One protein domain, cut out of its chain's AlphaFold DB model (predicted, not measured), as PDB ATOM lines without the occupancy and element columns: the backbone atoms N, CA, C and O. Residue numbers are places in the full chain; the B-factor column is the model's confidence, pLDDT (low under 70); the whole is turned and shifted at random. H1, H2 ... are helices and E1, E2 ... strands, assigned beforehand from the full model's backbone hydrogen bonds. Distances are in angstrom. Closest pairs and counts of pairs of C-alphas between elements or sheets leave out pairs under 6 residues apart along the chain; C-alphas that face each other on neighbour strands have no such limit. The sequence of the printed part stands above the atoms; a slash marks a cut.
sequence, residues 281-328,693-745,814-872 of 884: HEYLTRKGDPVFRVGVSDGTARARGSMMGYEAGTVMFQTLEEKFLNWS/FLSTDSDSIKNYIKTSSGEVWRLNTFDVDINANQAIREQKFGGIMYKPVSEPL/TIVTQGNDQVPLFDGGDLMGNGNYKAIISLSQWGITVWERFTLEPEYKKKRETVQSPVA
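This is residues 281 to 328, 693 to 745 and 814 to 872 of the 884 residues of an uncharacterized protein of Pseudomonas sp. CAH-1 (UniProt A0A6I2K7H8). Look first for a strongly twisted sheet of four strands made of two ribbons, E2 with E1 and the hairpin E5 and E6, which meet only at a point between E1 and E6; short helices sit round its rim. A separate small ribbon, E3 and E4, stands off from this sheet, with H4 close by one end of the ribbon at Lys 706 and Pro 824 and H7 packed on H4, and two tails stick out from the body, residues 737 to 745 and residues 859 to 872. The printed part has 160 residues with eight named helices and six named strands, in the order H1 E1 H2 E2 H3 H4 E3 H5 H6 E4 H7 E5 E6 H8, and its class is mixed, helices and strands. The larger sheet has the order E2 E1 E6 E5 and is antiparallel, as is the smaller one. The whole is loose, with a radius of gyration of the C-alphas of 19.1 A and spans of 69 by 58 by 33 A.

Start at E6, residues 848 to 855, and E5, residues 838 to 845, an antiparallel hairpin at 156 degrees; find N 841 and O 852 at 2.8 A, and N 850 and O 843 at 2.8 A. E5 bends by 54 degrees at residue 842. E1, residues 291 to 297, meets E6 only at a point, where C-alphas 297 and 854 face each other at 4.2 A. On the other side of E1 is the edge strand E2, residues 315 to 319, antiparallel at 149 degrees, with N 292 and O 318 at 2.8 A. Five helices only graze this sheet: H1, residues 281 to 287; H2, residues 300 to 303; H3, residues 320 to 323; H4, residues 699 to 708; and H7, residues 828 to 831. H4 and H7 touch, the closest C-alphas being those of Lys 702 and Gly 828, 4.3 A apart. H2 touches H5, residues 726 to 733, with the C-alphas of Ala 303 and Ala 727 closest at 5.3 A. Now look at E3, residues 711 to 715, and E4, residues 820 to 824, antiparallel at 142 degrees, with N 712 and O 823 at 2.8 A. E4 is apart from E5 and E6, but the closest C-alphas of H4 and E4, those of Lys 706 and Pro 824, are 5.5 A apart. H6, residues 814 to 818, and H8, residues 858 to 867, touch no helix and are not on the larger sheet. Every O i to N i+4 pair is within hydrogen-bond range in H1, H4, H5, H6 and H8; H2, H3 and H7 are too short for such a pair.

Find C-alpha 281 at (47.637, -29.230, 144.288), where H1 begins; it runs 9.8 A to C-alpha 287. E1 spans 16.5 A, and E2 13.3 A. H4 runs 13.9 A from C-alpha 699 at (21.585, -14.609, 124.837), and E3 and E4 each span 12.8 A. H5 is 10.6 A long. E5 covers 20.0 A and E6 21.2 A. H8 runs 14.3 A and ends at C-alpha 867, at (49.847, -34.929, 112.533). H2, H3, H6 and H7 are shorter, from 5.0 A for H2 to 5.7 A for H7.

The C-alphas of Thr 814 and Ala 872 are the two farthest apart, at 70.7 A. Residues 329 to 692 are not printed, with 8.6 A between C-alphas 328 and 693; residues 746 to 813 are not printed either, with 47.0 A between C-alphas 745 and 814. Of the links that are printed whole, the one from H2 to E2, 11 residues, is long. The mean pLDDT of the printed part is 71.6, and 67 residues are under 70, among them residues 714 to 745 and residues 857 to 872.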
ATOM      1  N   HIS A 281      47.074 -28.906 145.608       65.12
ATOM      2  CA  HIS A 281      47.637 -29.230 144.288       65.12
ATOM      3  C   HIS A 281      49.028 -29.853 144.407       65.12
ATOM      4  O   HIS A 281      49.292 -30.918 143.844       65.12
ATOM      5  N   GLU A 282      49.908 -29.212 145.173       63.31
ATOM      6  CA  GLU A 282      51.266 -29.696 145.384       63.31
ATOM      7  C   GLU A 282      51.261 -31.035 146.135       63.31
ATOM      8  O   GLU A 282      51.999 -31.953 145.777       63.31
ATOM      9  N   TYR A 283      50.386 -31.183 147.132       64.81
ATOM     10  CA  TYR A 283      50.193 -32.435 147.857       64.81
ATOM     11  C   TYR A 283      49.750 -33.577 146.937       64.81
ATOM     12  O   TYR A 283      50.378 -34.635 146.957       64.81
ATOM     13  N   LEU A 284      48.719 -33.375 146.109       66.25
ATOM     14  CA  LEU A 284      48.236 -34.403 145.183       66.25
ATOM     15  C   LEU A 284      49.298 -34.774 144.148       66.25
ATOM     16  O   LEU A 284      49.565 -35.956 143.938       66.25
ATOM     17  N   THR A 285      49.971 -33.773 143.580       66.62
ATOM     18  CA  THR A 285      51.061 -33.991 142.621       66.62
ATOM     19  C   THR A 285      52.197 -34.799 143.259       66.62
ATOM     20  O   THR A 285      52.718 -35.730 142.649       66.62
ATOM     21  N   ARG A 286      52.552 -34.513 144.521       62.59
ATOM     22  CA  ARG A 286      53.565 -35.269 145.283       62.59
ATOM     23  C   ARG A 286      53.110 -36.678 145.657       62.59
ATOM     24  O   ARG A 286      53.939 -37.579 145.718       62.59
ATOM     25  N   LYS A 287      51.818 -36.865 145.930       72.75
ATOM     26  CA  LYS A 287      51.210 -38.175 146.196       72.75
ATOM     27  C   LYS A 287      51.145 -39.045 144.932       72.75
ATOM     28  O   LYS A 287      51.019 -40.260 145.051       72.75
ATOM     29  N   GLY A 288      51.285 -38.433 143.754       75.88
ATOM     30  CA  GLY A 288      51.144 -39.100 142.464       75.88
ATOM     31  C   GLY A 288      49.683 -39.308 142.066       75.88
ATOM     32  O   GLY A 288      49.391 -40.243 141.326       75.88
ATOM     33  N   ASP A 289      48.767 -38.484 142.587       83.06
ATOM     34  CA  ASP A 289      47.374 -38.481 142.142       83.06
ATOM     35  C   ASP A 289      47.263 -37.715 140.802       83.06
ATOM     36  O   ASP A 289      47.966 -36.715 140.614       83.06
ATOM     37  N   PRO A 290      46.370 -38.126 139.876       89.06
ATOM     38  CA  PRO A 290      46.326 -37.541 138.539       89.06
ATOM     39  C   PRO A 290      45.782 -36.118 138.563       89.06
ATOM     40  O   PRO A 290      44.754 -35.832 139.193       89.06
ATOM     41  N   VAL A 291      46.455 -35.250 137.809       89.50
ATOM     42  CA  VAL A 291      46.074 -33.855 137.594       89.50
ATOM     43  C   VAL A 291      45.965 -33.594 136.099       89.50
ATOM     44  O   VAL A 291      46.917 -33.760 135.351       89.50
ATOM     45  N   PHE A 292      44.783 -33.185 135.664       90.69
ATOM     46  CA  PHE A 292      44.442 -33.011 134.262       90.69
ATOM     47  C   PHE A 292      44.524 -31.545 133.902       90.69
ATOM     48  O   PHE A 292      43.839 -30.701 134.492       90.69
ATOM     49  N   ARG A 293      45.328 -31.229 132.901       89.06
ATOM     50  CA  ARG A 293      45.444 -29.873 132.399       89.06
ATOM     51  C   ARG A 293      44.173 -29.426 131.681       89.06
ATOM     52  O   ARG A 293      43.621 -30.139 130.848       89.06
ATOM     53  N   VAL A 294      43.736 -28.197 131.950       89.12
ATOM     54  CA  VAL A 294      42.567 -27.591 131.291       89.12
ATOM     55  C   VAL A 294      42.967 -26.542 130.256       89.12
ATOM     56  O   VAL A 294      42.454 -26.541 129.138       89.12
ATOM     57  N   GLY A 295      43.905 -25.660 130.602       88.56
ATOM     58  CA  GLY A 295      44.401 -24.610 129.713       88.56
ATOM     59  C   GLY A 295      45.201 -23.557 130.471       88.56
ATOM     60  O   GLY A 295      45.678 -23.835 131.569       88.56
ATOM     61  N   VAL A 296      45.377 -22.368 129.891       85.38
ATOM     62  CA  VAL A 296      46.206 -21.299 130.478       85.38
ATOM     63  C   VAL A 296      45.369 -20.045 130.696       85.38
ATOM     64  O   VAL A 296      44.807 -19.519 129.735       85.38
ATOM     65  N   SER A 297      45.279 -19.568 131.937       86.12
ATOM     66  CA  SER A 297      44.557 -18.336 132.276       86.12
ATOM     67  C   SER A 297      45.133 -17.143 131.514       86.12
ATOM     68  O   SER A 297      46.351 -17.005 131.386       86.12
ATOM     69  N   ASP A 298      44.267 -16.263 131.012       86.44
ATOM     70  CA  ASP A 298      44.687 -14.974 130.451       86.44
ATOM     71  C   ASP A 298      44.688 -13.840 131.491       86.44
ATOM     72  O   ASP A 298      45.047 -12.707 131.174       86.44
ATOM     73  N   GLY A 299      44.324 -14.156 132.737       80.44
ATOM     74  CA  GLY A 299      44.305 -13.237 133.863       80.44
ATOM     75  C   GLY A 299      43.137 -12.259 133.868       80.44
ATOM     76  O   GLY A 299      43.149 -11.327 134.673       80.44
ATOM     77  N   THR A 300      42.129 -12.426 133.001       87.00
ATOM     78  CA  THR A 300      41.003 -11.481 132.914       87.00
ATOM     79  C   THR A 300      40.245 -11.378 134.233       87.00
ATOM     80  O   THR A 300      39.947 -10.260 134.656       87.00
ATOM     81  N   ALA A 301      39.947 -12.495 134.914       87.06
ATOM     82  CA  ALA A 301      39.205 -12.428 136.173       87.06
ATOM     83  C   ALA A 301      39.986 -11.637 137.232       87.06
ATOM     84  O   ALA A 301      39.435 -10.757 137.901       87.06
ATOM     85  N   ARG A 302      41.297 -11.888 137.327       79.38
ATOM     86  CA  ARG A 302      42.206 -11.174 138.231       79.38
ATOM     87  C   ARG A 302      42.303  -9.689 137.885       79.38
ATOM     88  O   ARG A 302      42.166  -8.846 138.767       79.38
ATOM     89  N   ALA A 303      42.459  -9.361 136.603       77.19
ATOM     90  CA  ALA A 303      42.511  -7.988 136.104       77.19
ATOM     91  C   ALA A 303      41.209  -7.205 136.333       77.19
ATOM     92  O   ALA A 303      41.225  -5.975 136.302       77.19
ATOM     93  N   ARG A 304      40.089  -7.895 136.573       78.88
ATOM     94  CA  ARG A 304      38.786  -7.305 136.919       78.88
ATOM     95  C   ARG A 304      38.522  -7.210 138.419       78.88
ATOM     96  O   ARG A 304      37.475  -6.705 138.801       78.88
ATOM     97  N   GLY A 305      39.461  -7.648 139.258       72.25
ATOM     98  CA  GLY A 305      39.345  -7.570 140.715       72.25
ATOM     99  C   GLY A 305      38.847  -8.852 141.386       72.25
ATOM    100  O   GLY A 305      38.615  -8.843 142.592       72.25
ATOM    101  N   SER A 306      38.715  -9.975 140.665       78.81
ATOM    102  CA  SER A 306      38.462 -11.263 141.320       78.81
ATOM    103  C   SER A 306      39.705 -11.729 142.079       78.81
ATOM    104  O   SER A 306      40.778 -11.940 141.504       78.81
ATOM    105  N   MET A 307      39.562 -11.937 143.387       71.56
ATOM    106  CA  MET A 307      40.651 -12.426 144.240       71.56
ATOM    107  C   MET A 307      40.960 -13.916 144.018       71.56
ATOM    108  O   MET A 307      42.107 -14.337 144.196       71.56
ATOM    109  N   MET A 308      39.965 -14.676 143.545       74.88
ATOM    110  CA  MET A 308      40.109 -16.074 143.110       74.88
ATOM    111  C   MET A 308      40.552 -16.206 141.649       74.88
ATOM    112  O   MET A 308      40.816 -17.315 141.197       74.88
ATOM    113  N   GLY A 309      40.645 -15.091 140.916       78.81
ATOM    114  CA  GLY A 309      41.177 -15.074 139.560       78.81
ATOM    115  C   GLY A 309      42.652 -15.479 139.524       78.81
ATOM    116  O   GLY A 309      43.457 -15.098 140.387       78.81
ATOM    117  N   TYR A 310      42.998 -16.230 138.488       77.81
ATOM    118  CA  TYR A 310      44.347 -16.655 138.166       77.81
ATOM    119  C   TYR A 310      45.167 -15.517 137.567       77.81
ATOM    120  O   TYR A 310      44.642 -14.611 136.926       77.81
ATOM    121  N   GLU A 311      46.485 -15.579 137.743       74.31
ATOM    122  CA  GLU A 311      47.395 -14.689 137.026       74.31
ATOM    123  C   GLU A 311      47.493 -15.102 135.555       74.31
ATOM    124  O   GLU A 311      47.424 -16.292 135.221       74.31
ATOM    125  N   ALA A 312      47.693 -14.121 134.678       78.00
ATOM    126  CA  ALA A 312      47.911 -14.377 133.262       78.00
ATOM    127  C   ALA A 312      49.117 -15.310 133.067       78.00
ATOM    128  O   ALA A 312      50.184 -15.090 133.633       78.00
ATOM    129  N   GLY A 313      48.947 -16.357 132.262       76.12
ATOM    130  CA  GLY A 313      49.962 -17.390 132.042       76.12
ATOM    131  C   GLY A 313      49.897 -18.568 133.018       76.12
ATOM    132  O   GLY A 313      50.605 -19.553 132.810       76.12
ATOM    133  N   THR A 314      49.036 -18.530 134.042       76.62
ATOM    134  CA  THR A 314      48.900 -19.658 134.978       76.62
ATOM    135  C   THR A 314      48.226 -20.844 134.296       76.62
ATOM    136  O   THR A 314      47.131 -20.716 133.745       76.62
ATOM    137  N   VAL A 315      48.856 -22.017 134.356       80.25
ATOM    138  CA  VAL A 315      48.245 -23.263 133.882       80.25
ATOM    139  C   VAL A 315      47.173 -23.710 134.873       80.25
ATOM    140  O   VAL A 315      47.428 -23.833 136.069       80.25
ATOM    141  N   MET A 316      45.972 -23.963 134.368       85.38
ATOM    142  CA  MET A 316      44.846 -24.454 135.150       85.38
ATOM    143  C   MET A 316      44.770 -25.976 135.076       85.38
ATOM    144  O   MET A 316      44.888 -26.562 133.994       85.38
ATOM    145  N   PHE A 317      44.495 -26.592 136.221       85.81
ATOM    146  CA  PHE A 317      44.379 -28.037 136.375       85.81
ATOM    147  C   PHE A 317      43.072 -28.419 137.061       85.81
ATOM    148  O   PHE A 317      42.485 -27.620 137.796       85.81
ATOM    149  N   GLN A 318      42.666 -29.664 136.838       88.75
ATOM    150  CA  GLN A 318      41.649 -30.361 137.606       88.75
ATOM    151  C   GLN A 318      42.206 -31.633 138.212       88.75
ATOM    152  O   GLN A 318      43.029 -32.320 137.614       88.75
ATOM    153  N   THR A 319      41.708 -31.984 139.380       88.31
ATOM    154  CA  THR A 319      41.978 -33.274 140.006       88.31
ATOM    155  C   THR A 319      41.090 -34.372 139.434       88.31
ATOM    156  O   THR A 319      40.058 -34.110 138.813       88.31
ATOM    157  N   LEU A 320      41.447 -35.626 139.707       89.31
ATOM    158  CA  LEU A 320      40.570 -36.760 139.421       89.31
ATOM    159  C   LEU A 320      39.187 -36.628 140.076       89.31
ATOM    160  O   LEU A 320      38.181 -36.941 139.448       89.31
ATOM    161  N   GLU A 321      39.121 -36.134 141.315       87.75
ATOM    162  CA  GLU A 321      37.851 -35.932 142.020       87.75
ATOM    163  C   GLU A 321      36.949 -34.928 141.288       87.75
ATOM    164  O   GLU A 321      35.751 -35.161 141.144       87.75
ATOM    165  N   GLU A 322      37.534 -33.846 140.776       89.25
ATOM    166  CA  GLU A 322      36.822 -32.806 140.028       89.25
ATOM    167  C   GLU A 322      36.389 -33.275 138.639       89.25
ATOM    168  O   GLU A 322      35.324 -32.877 138.166       89.25
ATOM    169  N   LYS A 323      37.145 -34.177 138.000       91.88
ATOM    170  CA  LYS A 323      36.738 -34.783 136.720       91.88
ATOM    171  C   LYS A 323      35.427 -35.558 136.828       91.88
ATOM    172  O   LYS A 323      34.647 -35.569 135.879       91.88
ATOM    173  N   PHE A 324      35.139 -36.140 137.989       93.06
ATOM    174  CA  PHE A 324      33.867 -36.810 138.260       93.06
ATOM    175  C   PHE A 324      32.685 -35.856 138.500       93.06
ATOM    176  O   PHE A 324      31.555 -36.320 138.653       93.06
ATOM    177  N   LEU A 325      32.910 -34.538 138.532       91.88
ATOM    178  CA  LEU A 325      31.861 -33.527 138.717       91.88
ATOM    179  C   LEU A 325      31.231 -33.047 137.398       91.88
ATOM    180  O   LEU A 325      30.584 -32.002 137.367       91.88
ATOM    181  N   ASN A 326      31.396 -33.838 136.333       94.25
ATOM    182  CA  ASN A 326      30.836 -33.649 134.995       94.25
ATOM    183  C   ASN A 326      31.257 -32.345 134.288       94.25
ATOM    184  O   ASN A 326      31.588 -31.320 134.889       94.25
ATOM    185  N   TRP A 327      31.249 -32.404 132.962       95.62
ATOM    186  CA  TRP A 327      31.656 -31.327 132.074       95.62
ATOM    187  C   TRP A 327      30.541 -30.996 131.088       95.62
ATOM    188  O   TRP A 327      30.040 -31.883 130.393       95.62
ATOM    189  N   SER A 328      30.229 -29.707 130.959       95.81
ATOM    190  CA  SER A 328      29.458 -29.174 129.841       95.81
ATOM    191  C   SER A 328      30.242 -28.115 129.070       95.81
ATOM    192  O   SER A 328      30.863 -27.221 129.641       95.81
ATOM    193  N   PHE A 693      32.499 -22.151 128.240       94.19
ATOM    194  CA  PHE A 693      31.776 -21.294 127.318       94.19
ATOM    195  C   PHE A 693      32.739 -20.790 126.249       94.19
ATOM    196  O   PHE A 693      33.614 -19.959 126.501       94.19
ATOM    197  N   LEU A 694      32.583 -21.325 125.044       92.50
ATOM    198  CA  LEU A 694      33.210 -20.795 123.841       92.50
ATOM    199  C   LEU A 694      32.350 -19.666 123.261       92.50
ATOM    200  O   LEU A 694      31.234 -19.408 123.714       92.50
ATOM    201  N   SER A 695      32.853 -19.030 122.201       90.00
ATOM    202  CA  SER A 695      32.094 -18.022 121.460       90.00
ATOM    203  C   SER A 695      30.696 -18.533 121.082       90.00
ATOM    204  O   SER A 695      30.546 -19.626 120.519       90.00
ATOM    205  N   THR A 696      29.669 -17.757 121.427       88.44
ATOM    206  CA  THR A 696      28.261 -18.107 121.222       88.44
ATOM    207  C   THR A 696      27.414 -16.865 120.991       88.44
ATOM    208  O   THR A 696      27.648 -15.813 121.586       88.44
ATOM    209  N   ASP A 697      26.398 -17.021 120.151       86.31
ATOM    210  CA  ASP A 697      25.425 -15.974 119.853       86.31
ATOM    211  C   ASP A 697      24.189 -16.055 120.775       86.31
ATOM    212  O   ASP A 697      23.382 -15.131 120.779       86.31
ATOM    213  N   SER A 698      24.073 -17.103 121.607       88.44
ATOM    214  CA  SER A 698      22.944 -17.340 122.526       88.44
ATOM    215  C   SER A 698      22.896 -16.330 123.673       88.44
ATOM    216  O   SER A 698      23.807 -16.259 124.503       88.44
ATOM    217  N   ASP A 699      21.797 -15.580 123.761       89.56
ATOM    218  CA  ASP A 699      21.585 -14.609 124.837       89.56
ATOM    219  C   ASP A 699      21.315 -15.275 126.187       89.56
ATOM    220  O   ASP A 699      21.701 -14.725 127.218       89.56
ATOM    221  N   SER A 700      20.728 -16.479 126.215       89.38
ATOM    222  CA  SER A 700      20.544 -17.202 127.479       89.38
ATOM    223  C   SER A 700      21.884 -17.591 128.107       89.38
ATOM    224  O   SER A 700      22.037 -17.443 129.317       89.38
ATOM    225  N   ILE A 701      22.877 -18.003 127.307       90.38
ATOM    226  CA  ILE A 701      24.230 -18.296 127.797       90.38
ATOM    227  C   ILE A 701      24.927 -17.014 128.249       90.38
ATOM    228  O   ILE A 701      25.508 -16.990 129.332       90.38
ATOM    229  N   LYS A 702      24.853 -15.934 127.460       91.06
ATOM    230  CA  LYS A 702      25.443 -14.641 127.847       91.06
ATOM    231  C   LYS A 702      24.871 -14.154 129.181       91.06
ATOM    232  O   LYS A 702      25.626 -13.751 130.061       91.06
ATOM    233  N   ASN A 703      23.552 -14.246 129.350       91.19
ATOM    234  CA  ASN A 703      22.877 -13.897 130.596       91.19
ATOM    235  C   ASN A 703      23.242 -14.854 131.732       91.19
ATOM    236  O   ASN A 703      23.455 -14.390 132.846       91.19
ATOM    237  N   TYR A 704      23.361 -16.156 131.462       90.06
ATOM    238  CA  TYR A 704      23.805 -17.135 132.452       90.06
ATOM    239  C   TYR A 704      25.199 -16.799 132.979       90.06
ATOM    240  O   TYR A 704      25.389 -16.752 134.189       90.06
ATOM    241  N   ILE A 705      26.175 -16.521 132.110       91.50
ATOM    242  CA  ILE A 705      27.530 -16.136 132.538       91.50
ATOM    243  C   ILE A 705      27.481 -14.842 133.351       91.50
ATOM    244  O   ILE A 705      28.070 -14.773 134.429       91.50
ATOM    245  N   LYS A 706      26.724 -13.848 132.873       91.88
ATOM    246  CA  LYS A 706      26.553 -12.564 133.556       91.88
ATOM    247  C   LYS A 706      26.039 -12.728 134.987       91.88
ATOM    248  O   LYS A 706      26.500 -12.027 135.876       91.88
ATOM    249  N   THR A 707      25.093 -13.638 135.216       89.88
ATOM    250  CA  THR A 707      24.483 -13.839 136.540       89.88
ATOM    251  C   THR A 707      25.235 -14.839 137.416       89.88
ATOM    252  O   THR A 707      25.227 -14.697 138.634       89.88
ATOM    253  N   SER A 708      25.885 -15.848 136.832       89.12
ATOM    254  CA  SER A 708      26.533 -16.938 137.580       89.12
ATOM    255  C   SER A 708      28.019 -16.720 137.866       89.12
ATOM    256  O   SER A 708      28.536 -17.319 138.809       89.12
ATOM    257  N   SER A 709      28.700 -15.851 137.108       89.75
ATOM    258  CA  SER A 709      30.109 -15.504 137.354       89.75
ATOM    259  C   SER A 709      30.332 -14.616 138.580       89.75
ATOM    260  O   SER A 709      31.474 -14.402 138.986       89.75
ATOM    261  N   GLY A 710      29.245 -14.148 139.199       87.00
ATOM    262  CA  GLY A 710      29.280 -13.198 140.299       87.00
ATOM    263  C   GLY A 710      29.562 -11.776 139.827       87.00
ATOM    264  O   GLY A 710      29.690 -11.490 138.633       87.00
ATOM    265  N   GLU A 711      29.651 -10.870 140.789       84.81
ATOM    266  CA  GLU A 711      29.887  -9.454 140.545       84.81
ATOM    267  C   GLU A 711      31.200  -9.022 141.191       84.81
ATOM    268  O   GLU A 711      31.588  -9.498 142.260       84.81
ATOM    269  N   VAL A 712      31.888  -8.106 140.523       79.88
ATOM    270  CA  VAL A 712      33.080  -7.427 141.014       79.88
ATOM    271  C   VAL A 712      32.818  -5.935 141.072       79.88
ATOM    272  O   VAL A 712      32.062  -5.373 140.280       79.88
ATOM    273  N   TRP A 713      33.462  -5.276 142.020       71.75
ATOM    274  CA  TRP A 713      33.379  -3.831 142.144       71.75
ATOM    275  C   TRP A 713      34.248  -3.170 141.075       71.75
ATOM    276  O   TRP A 713      35.459  -3.392 141.022       71.75
ATOM    277  N   ARG A 714      33.634  -2.347 140.224       66.00
ATOM    278  CA  ARG A 714      34.319  -1.535 139.216       66.00
ATOM    279  C   ARG A 714      34.128  -0.064 139.530       66.00
ATOM    280  O   ARG A 714      33.018   0.389 139.783       66.00
ATOM    281  N   LEU A 715      35.225   0.685 139.490       58.12
ATOM    282  CA  LEU A 715      35.193   2.115 139.770       58.12
ATOM    283  C   LEU A 715      35.118   2.968 138.511       58.12
ATOM    284  O   LEU A 715      35.844   2.717 137.547       58.12
ATOM    285  N   ASN A 716      34.308   4.025 138.579       56.81
ATOM    286  CA  ASN A 716      34.142   5.019 137.515       56.81
ATOM    287  C   ASN A 716      35.051   6.257 137.675       56.81
ATOM    288  O   ASN A 716      35.102   7.093 136.775       56.81
ATOM    289  N   THR A 717      35.787   6.406 138.788       52.91
ATOM    290  CA  THR A 717      36.529   7.644 139.105       52.91
ATOM    291  C   THR A 717      38.053   7.563 138.899       52.91
ATOM    292  O   THR A 717      38.776   6.730 139.465       52.91
ATOM    293  N   PHE A 718      38.558   8.518 138.108       50.75
ATOM    294  CA  PHE A 718      39.968   8.751 137.775       50.75
ATOM    295  C   PHE A 718      40.735   9.460 138.907       50.75
ATOM    296  O   PHE A 718      41.246  10.557 138.722       50.75
ATOM    297  N   ASP A 719      40.825   8.861 140.094       55.34
ATOM    298  CA  ASP A 719      41.841   9.310 141.062       55.34
ATOM    299  C   ASP A 719      43.222   8.769 140.639       55.34
ATOM    300  O   ASP A 719      43.371   7.549 140.501       55.34
ATOM    301  N   VAL A 720      44.186   9.656 140.378       55.69
ATOM    302  CA  VAL A 720      45.501   9.347 139.771       55.69
ATOM    303  C   VAL A 720      46.430   8.628 140.760       55.69
ATOM    304  O   VAL A 720      47.320   7.881 140.347       55.69
ATOM    305  N   ASP A 721      46.172   8.792 142.060       55.94
ATOM    306  CA  ASP A 721      47.055   8.337 143.137       55.94
ATOM    307  C   ASP A 721      46.677   6.963 143.715       55.94
ATOM    308  O   ASP A 721      47.365   6.441 144.590       55.94
ATOM    309  N   ILE A 722      45.609   6.326 143.217       60.50
ATOM    310  CA  ILE A 722      45.153   5.018 143.712       60.50
ATOM    311  C   ILE A 722      44.944   4.054 142.545       60.50
ATOM    312  O   ILE A 722      44.170   4.318 141.618       60.50
ATOM    313  N   ASN A 723      45.611   2.901 142.616       63.62
ATOM    314  CA  ASN A 723      45.523   1.862 141.591       63.62
ATOM    315  C   ASN A 723      44.089   1.322 141.498       63.62
ATOM    316  O   ASN A 723      43.465   1.050 142.521       63.62
ATOM    317  N   ALA A 724      43.569   1.151 140.280       64.25
ATOM    318  CA  ALA A 724      42.166   0.782 140.074       64.25
ATOM    319  C   ALA A 724      41.806  -0.596 140.656       64.25
ATOM    320  O   ALA A 724      40.693  -0.773 141.139       64.25
ATOM    321  N   ASN A 725      42.749  -1.539 140.654       65.19
ATOM    322  CA  ASN A 725      42.615  -2.831 141.319       65.19
ATOM    323  C   ASN A 725      43.978  -3.397 141.740       65.19
ATOM    324  O   ASN A 725      45.033  -2.860 141.370       65.19
ATOM    325  N   GLN A 726      43.950  -4.482 142.514       65.31
ATOM    326  CA  GLN A 726      45.148  -5.162 143.008       65.31
ATOM    327  C   GLN A 726      46.062  -5.648 141.866       65.31
ATOM    328  O   GLN A 726      47.280  -5.546 141.988       65.31
ATOM    329  N   ALA A 727      45.514  -6.090 140.728       63.16
ATOM    330  CA  ALA A 727      46.309  -6.548 139.584       63.16
ATOM    331  C   ALA A 727      47.109  -5.413 138.913       63.16
ATOM    332  O   ALA A 727      48.270  -5.594 138.558       63.16
ATOM    333  N   ILE A 728      46.523  -4.218 138.770       68.25
ATOM    334  CA  ILE A 728      47.215  -3.031 138.233       68.25
ATOM    335  C   ILE A 728      48.298  -2.555 139.201       68.25
ATOM    336  O   ILE A 728      49.378  -2.158 138.767       68.25
ATOM    337  N   ARG A 729      48.031  -2.615 140.511       68.56
ATOM    338  CA  ARG A 729      49.043  -2.340 141.536       68.56
ATOM    339  C   ARG A 729      50.213  -3.314 141.399       68.56
ATOM    340  O   ARG A 729      51.355  -2.879 141.309       68.56
ATOM    341  N   GLU A 730      49.922  -4.609 141.325       62.53
ATOM    342  CA  GLU A 730      50.917  -5.655 141.085       62.53
ATOM    343  C   GLU A 730      51.698  -5.353 139.796       62.53
ATOM    344  O   GLU A 730      52.915  -5.259 139.837       62.53
ATOM    345  N   GLN A 731      51.050  -5.058 138.669       64.44
ATOM    346  CA  GLN A 731      51.743  -4.715 137.421       64.44
ATOM    347  C   GLN A 731      52.640  -3.467 137.534       64.44
ATOM    348  O   GLN A 731      53.747  -3.456 136.997       64.44
ATOM    349  N   LYS A 732      52.179  -2.416 138.226       65.69
ATOM    350  CA  LYS A 732      52.915  -1.154 138.411       65.69
ATOM    351  C   LYS A 732      54.172  -1.332 139.266       65.69
ATOM    352  O   LYS A 732      55.159  -0.641 139.030       65.69
ATOM    353  N   PHE A 733      54.137  -2.247 140.236       59.41
ATOM    354  CA  PHE A 733      55.209  -2.433 141.217       59.41
ATOM    355  C   PHE A 733      55.976  -3.765 141.096       59.41
ATOM    356  O   PHE A 733      56.973  -3.934 141.795       59.41
ATOM    357  N   GLY A 734      55.591  -4.664 140.176       48.41
ATOM    358  CA  GLY A 734      56.342  -5.881 139.824       48.41
ATOM    359  C   GLY A 734      55.776  -7.220 140.333       48.41
ATOM    360  O   GLY A 734      56.547  -8.070 140.769       48.41
ATOM    361  N   GLY A 735      54.463  -7.440 140.246       45.78
ATOM    362  CA  GLY A 735      53.752  -8.604 140.796       45.78
ATOM    363  C   GLY A 735      53.534  -8.480 142.305       45.78
ATOM    364  O   GLY A 735      54.005  -7.526 142.926       45.78
ATOM    365  N   ILE A 736      52.853  -9.451 142.930       48.22
ATOM    366  CA  ILE A 736      53.035  -9.702 144.374       48.22
ATOM    367  C   ILE A 736      54.548  -9.708 144.569       48.22
ATOM    368  O   ILE A 736      55.203 -10.438 143.842       48.22
ATOM    369  N   MET A 737      55.125  -8.839 145.403       41.19
ATOM    370  CA  MET A 737      56.578  -8.650 145.425       41.19
ATOM    371  C   MET A 737      57.336  -9.962 145.690       41.19
ATOM    372  O   MET A 737      57.613 -10.328 146.828       41.19
ATOM    373  N   TYR A 738      57.693 -10.638 144.602       38.47
ATOM    374  CA  TYR A 738      58.531 -11.816 144.516       38.47
ATOM    375  C   TYR A 738      59.921 -11.308 144.168       38.47
ATOM    376  O   TYR A 738      60.349 -11.363 143.014       38.47
ATOM    377  N   LYS A 739      60.633 -10.743 145.145       31.52
ATOM    378  CA  LYS A 739      62.073 -10.564 144.970       31.52
ATOM    379  C   LYS A 739      62.744 -11.807 145.551       31.52
ATOM    380  O   LYS A 739      62.663 -11.981 146.764       31.52
ATOM    381  N   PRO A 740      63.365 -12.671 144.726       29.45
ATOM    382  CA  PRO A 740      64.007 -13.876 145.223       29.45
ATOM    383  C   PRO A 740      65.082 -13.494 146.237       29.45
ATOM    384  O   PRO A 740      65.907 -12.612 145.976       29.45
ATOM    385  N   VAL A 741      65.110 -14.187 147.372       35.12
ATOM    386  CA  VAL A 741      66.310 -14.284 148.198       35.12
ATOM    387  C   VAL A 741      67.286 -15.168 147.423       35.12
ATOM    388  O   VAL A 741      67.409 -16.365 147.667       35.12
ATOM    389  N   SER A 742      67.945 -14.603 146.413       29.00
ATOM    390  CA  SER A 742      69.135 -15.238 145.867       29.00
ATOM    391  C   SER A 742      70.194 -15.213 146.970       29.00
ATOM    392  O   SER A 742      70.748 -14.157 147.269       29.00
ATOM    393  N   GLU A 743      70.396 -16.396 147.550       27.73
ATOM    394  CA  GLU A 743      71.292 -16.776 148.649       27.73
ATOM    395  C   GLU A 743      70.828 -16.387 150.064       27.73
ATOM    396  O   GLU A 743      70.389 -15.258 150.291       27.73
ATOM    397  N   PRO A 744      70.931 -17.305 151.053       30.61
ATOM    398  CA  PRO A 744      70.729 -16.966 152.451       30.61
ATOM    399  C   PRO A 744      71.799 -15.948 152.840       30.61
ATOM    400  O   PRO A 744      72.914 -16.306 153.214       30.61
ATOM    401  N   LEU A 745      71.450 -14.665 152.731       32.06
ATOM    402  CA  LEU A 745      72.214 -13.564 153.293       32.06
ATOM    403  C   LEU A 745      72.575 -13.964 154.719       32.06
ATOM    404  O   LEU A 745      71.689 -14.346 155.491       32.06
ATOM    405  N   THR A 814      32.133   9.466 149.646       58.75
ATOM    406  CA  THR A 814      31.723   9.741 148.261       58.75
ATOM    407  C   THR A 814      32.364   8.751 147.286       58.75
ATOM    408  O   THR A 814      31.677   8.231 146.413       58.75
ATOM    409  N   ILE A 815      33.641   8.394 147.459       56.03
ATOM    410  CA  ILE A 815      34.290   7.329 146.676       56.03
ATOM    411  C   ILE A 815      33.591   5.989 146.908       56.03
ATOM    412  O   ILE A 815      33.327   5.268 145.948       56.03
ATOM    413  N   VAL A 816      33.268   5.664 148.163       55.66
ATOM    414  CA  VAL A 816      32.601   4.408 148.526       55.66
ATOM    415  C   VAL A 816      31.172   4.346 147.972       55.66
ATOM    416  O   VAL A 816      30.783   3.301 147.459       55.66
ATOM    417  N   THR A 817      30.412   5.448 148.027       57.03
ATOM    418  CA  THR A 817      28.970   5.478 147.699       57.03
ATOM    419  C   THR A 817      28.625   5.920 146.275       57.03
ATOM    420  O   THR A 817      27.584   5.514 145.771       57.03
ATOM    421  N   GLN A 818      29.455   6.736 145.618       51.75
ATOM    422  CA  GLN A 818      29.182   7.302 144.285       51.75
ATOM    423  C   GLN A 818      30.186   6.846 143.211       51.75
ATOM    424  O   GLN A 818      29.969   7.100 142.028       51.75
ATOM    425  N   GLY A 819      31.293   6.198 143.598       53.31
ATOM    426  CA  GLY A 819      32.380   5.818 142.689       53.31
ATOM    427  C   GLY A 819      32.417   4.350 142.262       53.31
ATOM    428  O   GLY A 819      33.192   4.040 141.358       53.31
ATOM    429  N   ASN A 820      31.624   3.473 142.887       61.59
ATOM    430  CA  ASN A 820      31.673   2.019 142.715       61.59
ATOM    431  C   ASN A 820      30.371   1.475 142.116       61.59
ATOM    432  O   ASN A 820      29.326   1.578 142.755       61.59
ATOM    433  N   ASP A 821      30.458   0.797 140.976       71.12
ATOM    434  CA  ASP A 821      29.372  -0.022 140.445       71.12
ATOM    435  C   ASP A 821      29.733  -1.501 140.613       71.12
ATOM    436  O   ASP A 821      30.842  -1.926 140.271       71.12
ATOM    437  N   GLN A 822      28.798  -2.309 141.117       78.38
ATOM    438  CA  GLN A 822      28.904  -3.757 140.954       78.38
ATOM    439  C   GLN A 822      28.653  -4.077 139.488       78.38
ATOM    440  O   GLN A 822      27.598  -3.766 138.932       78.38
ATOM    441  N   VAL A 823      29.649  -4.676 138.850       84.50
ATOM    442  CA  VAL A 823      29.540  -5.151 137.477       84.50
ATOM    443  C   VAL A 823      29.760  -6.658 137.451       84.50
ATOM    444  O   VAL A 823      30.533  -7.180 138.254       84.50
ATOM    445  N   PRO A 824      29.127  -7.377 136.519       90.06
ATOM    446  CA  PRO A 824      29.403  -8.792 136.311       90.06
ATOM    447  C   PRO A 824      30.901  -9.047 136.110       90.06
ATOM    448  O   PRO A 824      31.565  -8.292 135.394       90.06
ATOM    449  N   LEU A 825      31.424 -10.128 136.699       90.19
ATOM    450  CA  LEU A 825      32.813 -10.541 136.477       90.19
ATOM    451  C   LEU A 825      33.069 -10.819 134.991       90.19
ATOM    452  O   LEU A 825      34.104 -10.413 134.459       90.19
ATOM    453  N   PHE A 826      32.117 -11.475 134.328       92.94
ATOM    454  CA  PHE A 826      32.105 -11.709 132.889       92.94
ATOM    455  C   PHE A 826      30.763 -11.308 132.279       92.94
ATOM    456  O   PHE A 826      29.712 -11.456 132.900       92.94
ATOM    457  N   ASP A 827      30.789 -10.837 131.036       89.12
ATOM    458  CA  ASP A 827      29.597 -10.527 130.253       89.12
ATOM    459  C   ASP A 827      29.596 -11.248 128.894       89.12
ATOM    460  O   ASP A 827      30.514 -11.988 128.532       89.12
ATOM    461  N   GLY A 828      28.522 -11.066 128.120       82.62
ATOM    462  CA  GLY A 828      28.404 -11.688 126.802       82.62
ATOM    463  C   GLY A 828      29.427 -11.190 125.775       82.62
ATOM    464  O   GLY A 828      29.732 -11.912 124.829       82.62
ATOM    465  N   GLY A 829      29.970  -9.983 125.952       84.56
ATOM    466  CA  GLY A 829      31.010  -9.413 125.100       84.56
ATOM    467  C   GLY A 829      32.346 -10.144 125.234       84.56
ATOM    468  O   GLY A 829      33.095 -10.223 124.263       84.56
ATOM    469  N   ASP A 830      32.613 -10.773 126.379       86.81
ATOM    470  CA  ASP A 830      33.843 -11.545 126.611       86.81
ATOM    471  C   ASP A 830      33.959 -12.812 125.761       86.81
ATOM    472  O   ASP A 830      35.068 -13.283 125.466       86.81
ATOM    473  N   LEU A 831      32.814 -13.335 125.323       83.75
ATOM    474  CA  LEU A 831      32.712 -14.448 124.381       83.75
ATOM    475  C   LEU A 831      32.864 -13.998 122.918       83.75
ATOM    476  O   LEU A 831      33.030 -14.836 122.023       83.75
ATOM    477  N   MET A 832      32.806 -12.689 122.653       73.12
ATOM    478  CA  MET A 832      32.842 -12.113 121.310       73.12
ATOM    479  C   MET A 832      34.271 -11.680 120.929       73.12
ATOM    480  O   MET A 832      35.071 -11.213 121.743       73.12
ATOM    481  N   GLY A 833      34.627 -11.853 119.653       58.62
ATOM    482  CA  GLY A 833      35.788 -11.184 119.044       58.62
ATOM    483  C   GLY A 833      37.189 -11.739 119.340       58.62
ATOM    484  O   GLY A 833      38.164 -11.103 118.955       58.62
ATOM    485  N   ASN A 834      37.345 -12.905 119.976       54.06
ATOM    486  CA  ASN A 834      38.662 -13.399 120.411       54.06
ATOM    487  C   ASN A 834      39.049 -14.795 119.877       54.06
ATOM    488  O   ASN A 834      39.542 -15.626 120.631       54.06
ATOM    489  N   GLY A 835      38.876 -15.054 118.577       58.78
ATOM    490  CA  GLY A 835      39.342 -16.294 117.929       58.78
ATOM    491  C   GLY A 835      38.766 -17.600 118.517       58.78
ATOM    492  O   GLY A 835      38.055 -17.611 119.514       58.78
ATOM    493  N   ASN A 836      39.074 -18.744 117.903       62.56
ATOM    494  CA  ASN A 836      38.509 -20.052 118.299       62.56
ATOM    495  C   ASN A 836      39.208 -20.704 119.515       62.56
ATOM    496  O   ASN A 836      39.057 -21.905 119.745       62.56
ATOM    497  N   TYR A 837      40.021 -19.943 120.254       72.62
ATOM    498  CA  TYR A 837      40.927 -20.479 121.278       72.62
ATOM    499  C   TYR A 837      40.770 -19.835 122.651       72.62
ATOM    500  O   TYR A 837      41.430 -20.283 123.585       72.62
ATOM    501  N   LYS A 838      39.925 -18.808 122.789       83.75
ATOM    502  CA  LYS A 838      39.589 -18.245 124.096       83.75
ATOM    503  C   LYS A 838      38.225 -18.730 124.549       83.75
ATOM    504  O   LYS A 838      37.287 -18.809 123.756       83.75
ATOM    505  N   ALA A 839      38.135 -19.020 125.834       89.44
ATOM    506  CA  ALA A 839      36.937 -19.530 126.464       89.44
ATOM    507  C   ALA A 839      36.819 -18.985 127.883       89.44
ATOM    508  O   ALA A 839      37.821 -18.621 128.499       89.44
ATOM    509  N   ILE A 840      35.598 -18.942 128.396       92.19
ATOM    510  CA  ILE A 840      35.336 -18.729 129.818       92.19
ATOM    511  C   ILE A 840      35.081 -20.098 130.428       92.19
ATOM    512  O   ILE A 840      34.361 -20.909 129.849       92.19
ATOM    513  N   ILE A 841      35.669 -20.371 131.581       92.94
ATOM    514  CA  ILE A 841      35.442 -21.598 132.328       92.94
ATOM    515  C   ILE A 841      34.932 -21.275 133.722       92.94
ATOM    516  O   ILE A 841      35.458 -20.401 134.402       92.94
ATOM    517  N   SER A 842      33.911 -22.016 134.129       93.19
ATOM    518  CA  SER A 842      33.538 -22.233 135.518       93.19
ATOM    519  C   SER A 842      34.009 -23.629 135.873       93.19
ATOM    520  O   SER A 842      33.554 -24.597 135.268       93.19
ATOM    521  N   LEU A 843      34.917 -23.762 136.825       87.88
ATOM    522  CA  LEU A 843      35.402 -25.063 137.276       87.88
ATOM    523  C   LEU A 843      35.363 -25.120 138.796       87.88
ATOM    524  O   LEU A 843      35.606 -24.115 139.462       87.88
ATOM    525  N   SER A 844      35.060 -26.296 139.349       81.81
ATOM    526  CA  SER A 844      35.317 -26.514 140.768       81.81
ATOM    527  C   SER A 844      36.788 -26.819 140.948       81.81
ATOM    528  O   SER A 844      37.328 -27.711 140.301       81.81
ATOM    529  N   GLN A 845      37.407 -26.053 141.828       70.06
ATOM    530  CA  GLN A 845      38.735 -26.297 142.334       70.06
ATOM    531  C   GLN A 845      38.652 -26.382 143.839       70.06
ATOM    532  O   GLN A 845      38.398 -25.396 144.538       70.06
ATOM    533  N   TRP A 846      38.857 -27.598 144.325       68.75
ATOM    534  CA  TRP A 846      38.943 -27.915 145.737       68.75
ATOM    535  C   TRP A 846      37.654 -27.587 146.501       68.75
ATOM    536  O   TRP A 846      37.696 -27.217 147.667       68.75
ATOM    537  N   GLY A 847      36.502 -27.740 145.837       67.19
ATOM    538  CA  GLY A 847      35.181 -27.460 146.407       67.19
ATOM    539  C   GLY A 847      34.693 -26.020 146.217       67.19
ATOM    540  O   GLY A 847      33.571 -25.715 146.606       67.19
ATOM    541  N   ILE A 848      35.484 -25.152 145.576       72.94
ATOM    542  CA  ILE A 848      35.112 -23.762 145.279       72.94
ATOM    543  C   ILE A 848      34.953 -23.598 143.775       72.94
ATOM    544  O   ILE A 848      35.750 -24.126 143.006       72.94
ATOM    545  N   THR A 849      33.929 -22.868 143.343       83.38
ATOM    546  CA  THR A 849      33.754 -22.549 141.922       83.38
ATOM    547  C   THR A 849      34.613 -21.344 141.563       83.38
ATOM    548  O   THR A 849      34.437 -20.269 142.132       83.38
ATOM    549  N   VAL A 850      35.532 -21.524 140.617       85.69
ATOM    550  CA  VAL A 850      36.379 -20.460 140.076       85.69
ATOM    551  C   VAL A 850      35.940 -20.164 138.649       85.69
ATOM    552  O   VAL A 850      35.783 -21.076 137.834       85.69
ATOM    553  N   TRP A 851      35.757 -18.876 138.365       92.38
ATOM    554  CA  TRP A 851      35.482 -18.362 137.031       92.38
ATOM    555  C   TRP A 851      36.737 -17.728 136.458       92.38
ATOM    556  O   TRP A 851      37.319 -16.836 137.073       92.38
ATOM    557  N   GLU A 852      37.132 -18.161 135.267       91.94
ATOM    558  CA  GLU A 852      38.318 -17.638 134.603       91.94
ATOM    559  C   GLU A 852      38.139 -17.587 133.089       91.94
ATOM    560  O   GLU A 852      37.403 -18.381 132.501       91.94
ATOM    561  N   ARG A 853      38.848 -16.662 132.444       91.62
ATOM    562  CA  ARG A 853      39.022 -16.681 130.998       91.62
ATOM    563  C   ARG A 853      40.388 -17.248 130.660       91.62
ATOM    564  O   ARG A 853      41.406 -16.902 131.253       91.62
ATOM    565  N   PHE A 854      40.415 -18.146 129.690       89.81
ATOM    566  CA  PHE A 854      41.619 -18.894 129.391       89.81
ATOM    567  C   PHE A 854      41.816 -19.102 127.901       89.81
ATOM    568  O   PHE A 854      40.880 -19.037 127.099       89.81
ATOM    569  N   THR A 855      43.073 -19.341 127.549       86.12
ATOM    570  CA  THR A 855      43.500 -19.703 126.207       86.12
ATOM    571  C   THR A 855      43.798 -21.194 126.155       86.12
ATOM    572  O   THR A 855      44.461 -21.763 127.028       86.12
ATOM    573  N   LEU A 856      43.311 -21.822 125.094       75.31
ATOM    574  CA  LEU A 856      43.606 -23.200 124.739       75.31
ATOM    575  C   LEU A 856      44.979 -23.227 124.080       75.31
ATOM    576  O   LEU A 856      45.204 -22.569 123.066       75.31
ATOM    577  N   GLU A 857      45.928 -23.887 124.732       65.81
ATOM    578  CA  GLU A 857      47.346 -23.656 124.490       65.81
ATOM    579  C   GLU A 857      47.802 -24.011 123.050       65.81
ATOM    580  O   GLU A 857      47.356 -25.015 122.484       65.81
ATOM    581  N   PRO A 858      48.749 -23.250 122.458       48.03
ATOM    582  CA  PRO A 858      49.363 -23.566 121.167       48.03
ATOM    583  C   PRO A 858      50.122 -24.902 121.071       48.03
ATOM    584  O   PRO A 858      50.412 -25.320 119.951       48.03
ATOM    585  N   GLU A 859      50.457 -25.604 122.162       47.34
ATOM    586  CA  GLU A 859      51.116 -26.924 122.064       47.34
ATOM    587  C   GLU A 859      50.256 -27.949 121.318       47.34
ATOM    588  O   GLU A 859      50.772 -28.715 120.500       47.34
ATOM    589  N   TYR A 860      48.932 -27.893 121.488       50.09
ATOM    590  CA  TYR A 860      48.000 -28.696 120.696       50.09
ATOM    591  C   TYR A 860      47.990 -28.282 119.219       50.09
ATOM    592  O   TYR A 860      47.806 -29.125 118.341       50.09
ATOM    593  N   LYS A 861      48.240 -26.998 118.921       46.12
ATOM    594  CA  LYS A 861      48.411 -26.499 117.549       46.12
ATOM    595  C   LYS A 861      49.691 -27.065 116.921       46.12
ATOM    596  O   LYS A 861      49.624 -27.598 115.819       46.12
ATOM    597  N   LYS A 862      50.811 -27.061 117.660       44.28
ATOM    598  CA  LYS A 862      52.081 -27.675 117.233       44.28
ATOM    599  C   LYS A 862      51.955 -29.182 117.012       44.28
ATOM    600  O   LYS A 862      52.328 -29.643 115.943       44.28
ATOM    601  N   LYS A 863      51.392 -29.943 117.966       46.81
ATOM    602  CA  LYS A 863      51.172 -31.397 117.812       46.81
ATOM    603  C   LYS A 863      50.266 -31.719 116.616       46.81
ATOM    604  O   LYS A 863      50.489 -32.717 115.940       46.81
ATOM    605  N   ARG A 864      49.258 -30.887 116.323       46.97
ATOM    606  CA  ARG A 864      48.362 -31.088 115.170       46.97
ATOM    607  C   ARG A 864      49.000 -30.787 113.823       46.97
ATOM    608  O   ARG A 864      48.729 -31.523 112.880       46.97
ATOM    609  N   GLU A 865      49.830 -29.751 113.724       42.91
ATOM    610  CA  GLU A 865      50.558 -29.433 112.488       42.91
ATOM    611  C   GLU A 865      51.513 -30.577 112.095       42.91
ATOM    612  O   GLU A 865      51.638 -30.884 110.913       42.91
ATOM    613  N   THR A 866      52.086 -31.305 113.063       42.94
ATOM    614  CA  THR A 866      52.876 -32.523 112.796       42.94
ATOM    615  C   THR A 866      52.031 -33.729 112.369       42.94
ATOM    616  O   THR A 866      52.519 -34.594 111.649       42.94
ATOM    617  N   VAL A 867      50.766 -33.801 112.797       45.00
ATOM    618  CA  VAL A 867      49.847 -34.929 112.533       45.00
ATOM    619  C   VAL A 867      49.043 -34.743 111.235       45.00
ATOM    620  O   VAL A 867      48.474 -35.701 110.721       45.00
ATOM    621  N   GLN A 868      49.020 -33.539 110.652       37.62
ATOM    622  CA  GLN A 868      48.365 -33.270 109.362       37.62
ATOM    623  C   GLN A 868      49.126 -33.795 108.134       37.62
ATOM    624  O   GLN A 868      48.605 -33.684 107.022       37.62
ATOM    625  N   SER A 869      50.304 -34.407 108.294       36.19
ATOM    626  CA  SER A 869      50.876 -35.193 107.201       36.19
ATOM    627  C   SER A 869      49.968 -36.410 106.980       36.19
ATOM    628  O   SER A 869      49.764 -37.172 107.926       36.19
ATOM    629  N   PRO A 870      49.375 -36.595 105.786       36.19
ATOM    630  CA  PRO A 870      48.454 -37.689 105.541       36.19
ATOM    631  C   PRO A 870      49.232 -38.995 105.668       36.19
ATOM    632  O   PRO A 870      49.949 -39.401 104.757       36.19
ATOM    633  N   VAL A 871      49.105 -39.662 106.814       39.34
ATOM    634  CA  VAL A 871      49.355 -41.095 106.875       39.34
ATOM    635  C   VAL A 871      48.293 -41.680 105.963       39.34
ATOM    636  O   VAL A 871      47.102 -41.609 106.277       39.34
ATOM    637  N   ALA A 872      48.718 -42.136 104.785       33.69
ATOM    638  CA  ALA A 872      47.875 -42.892 103.883       33.69
ATOM    639  C   ALA A 872      47.193 -43.971 104.726       33.69
ATOM    640  O   ALA A 872      47.855 -44.815 105.328       33.69
TER     641      ALA A 872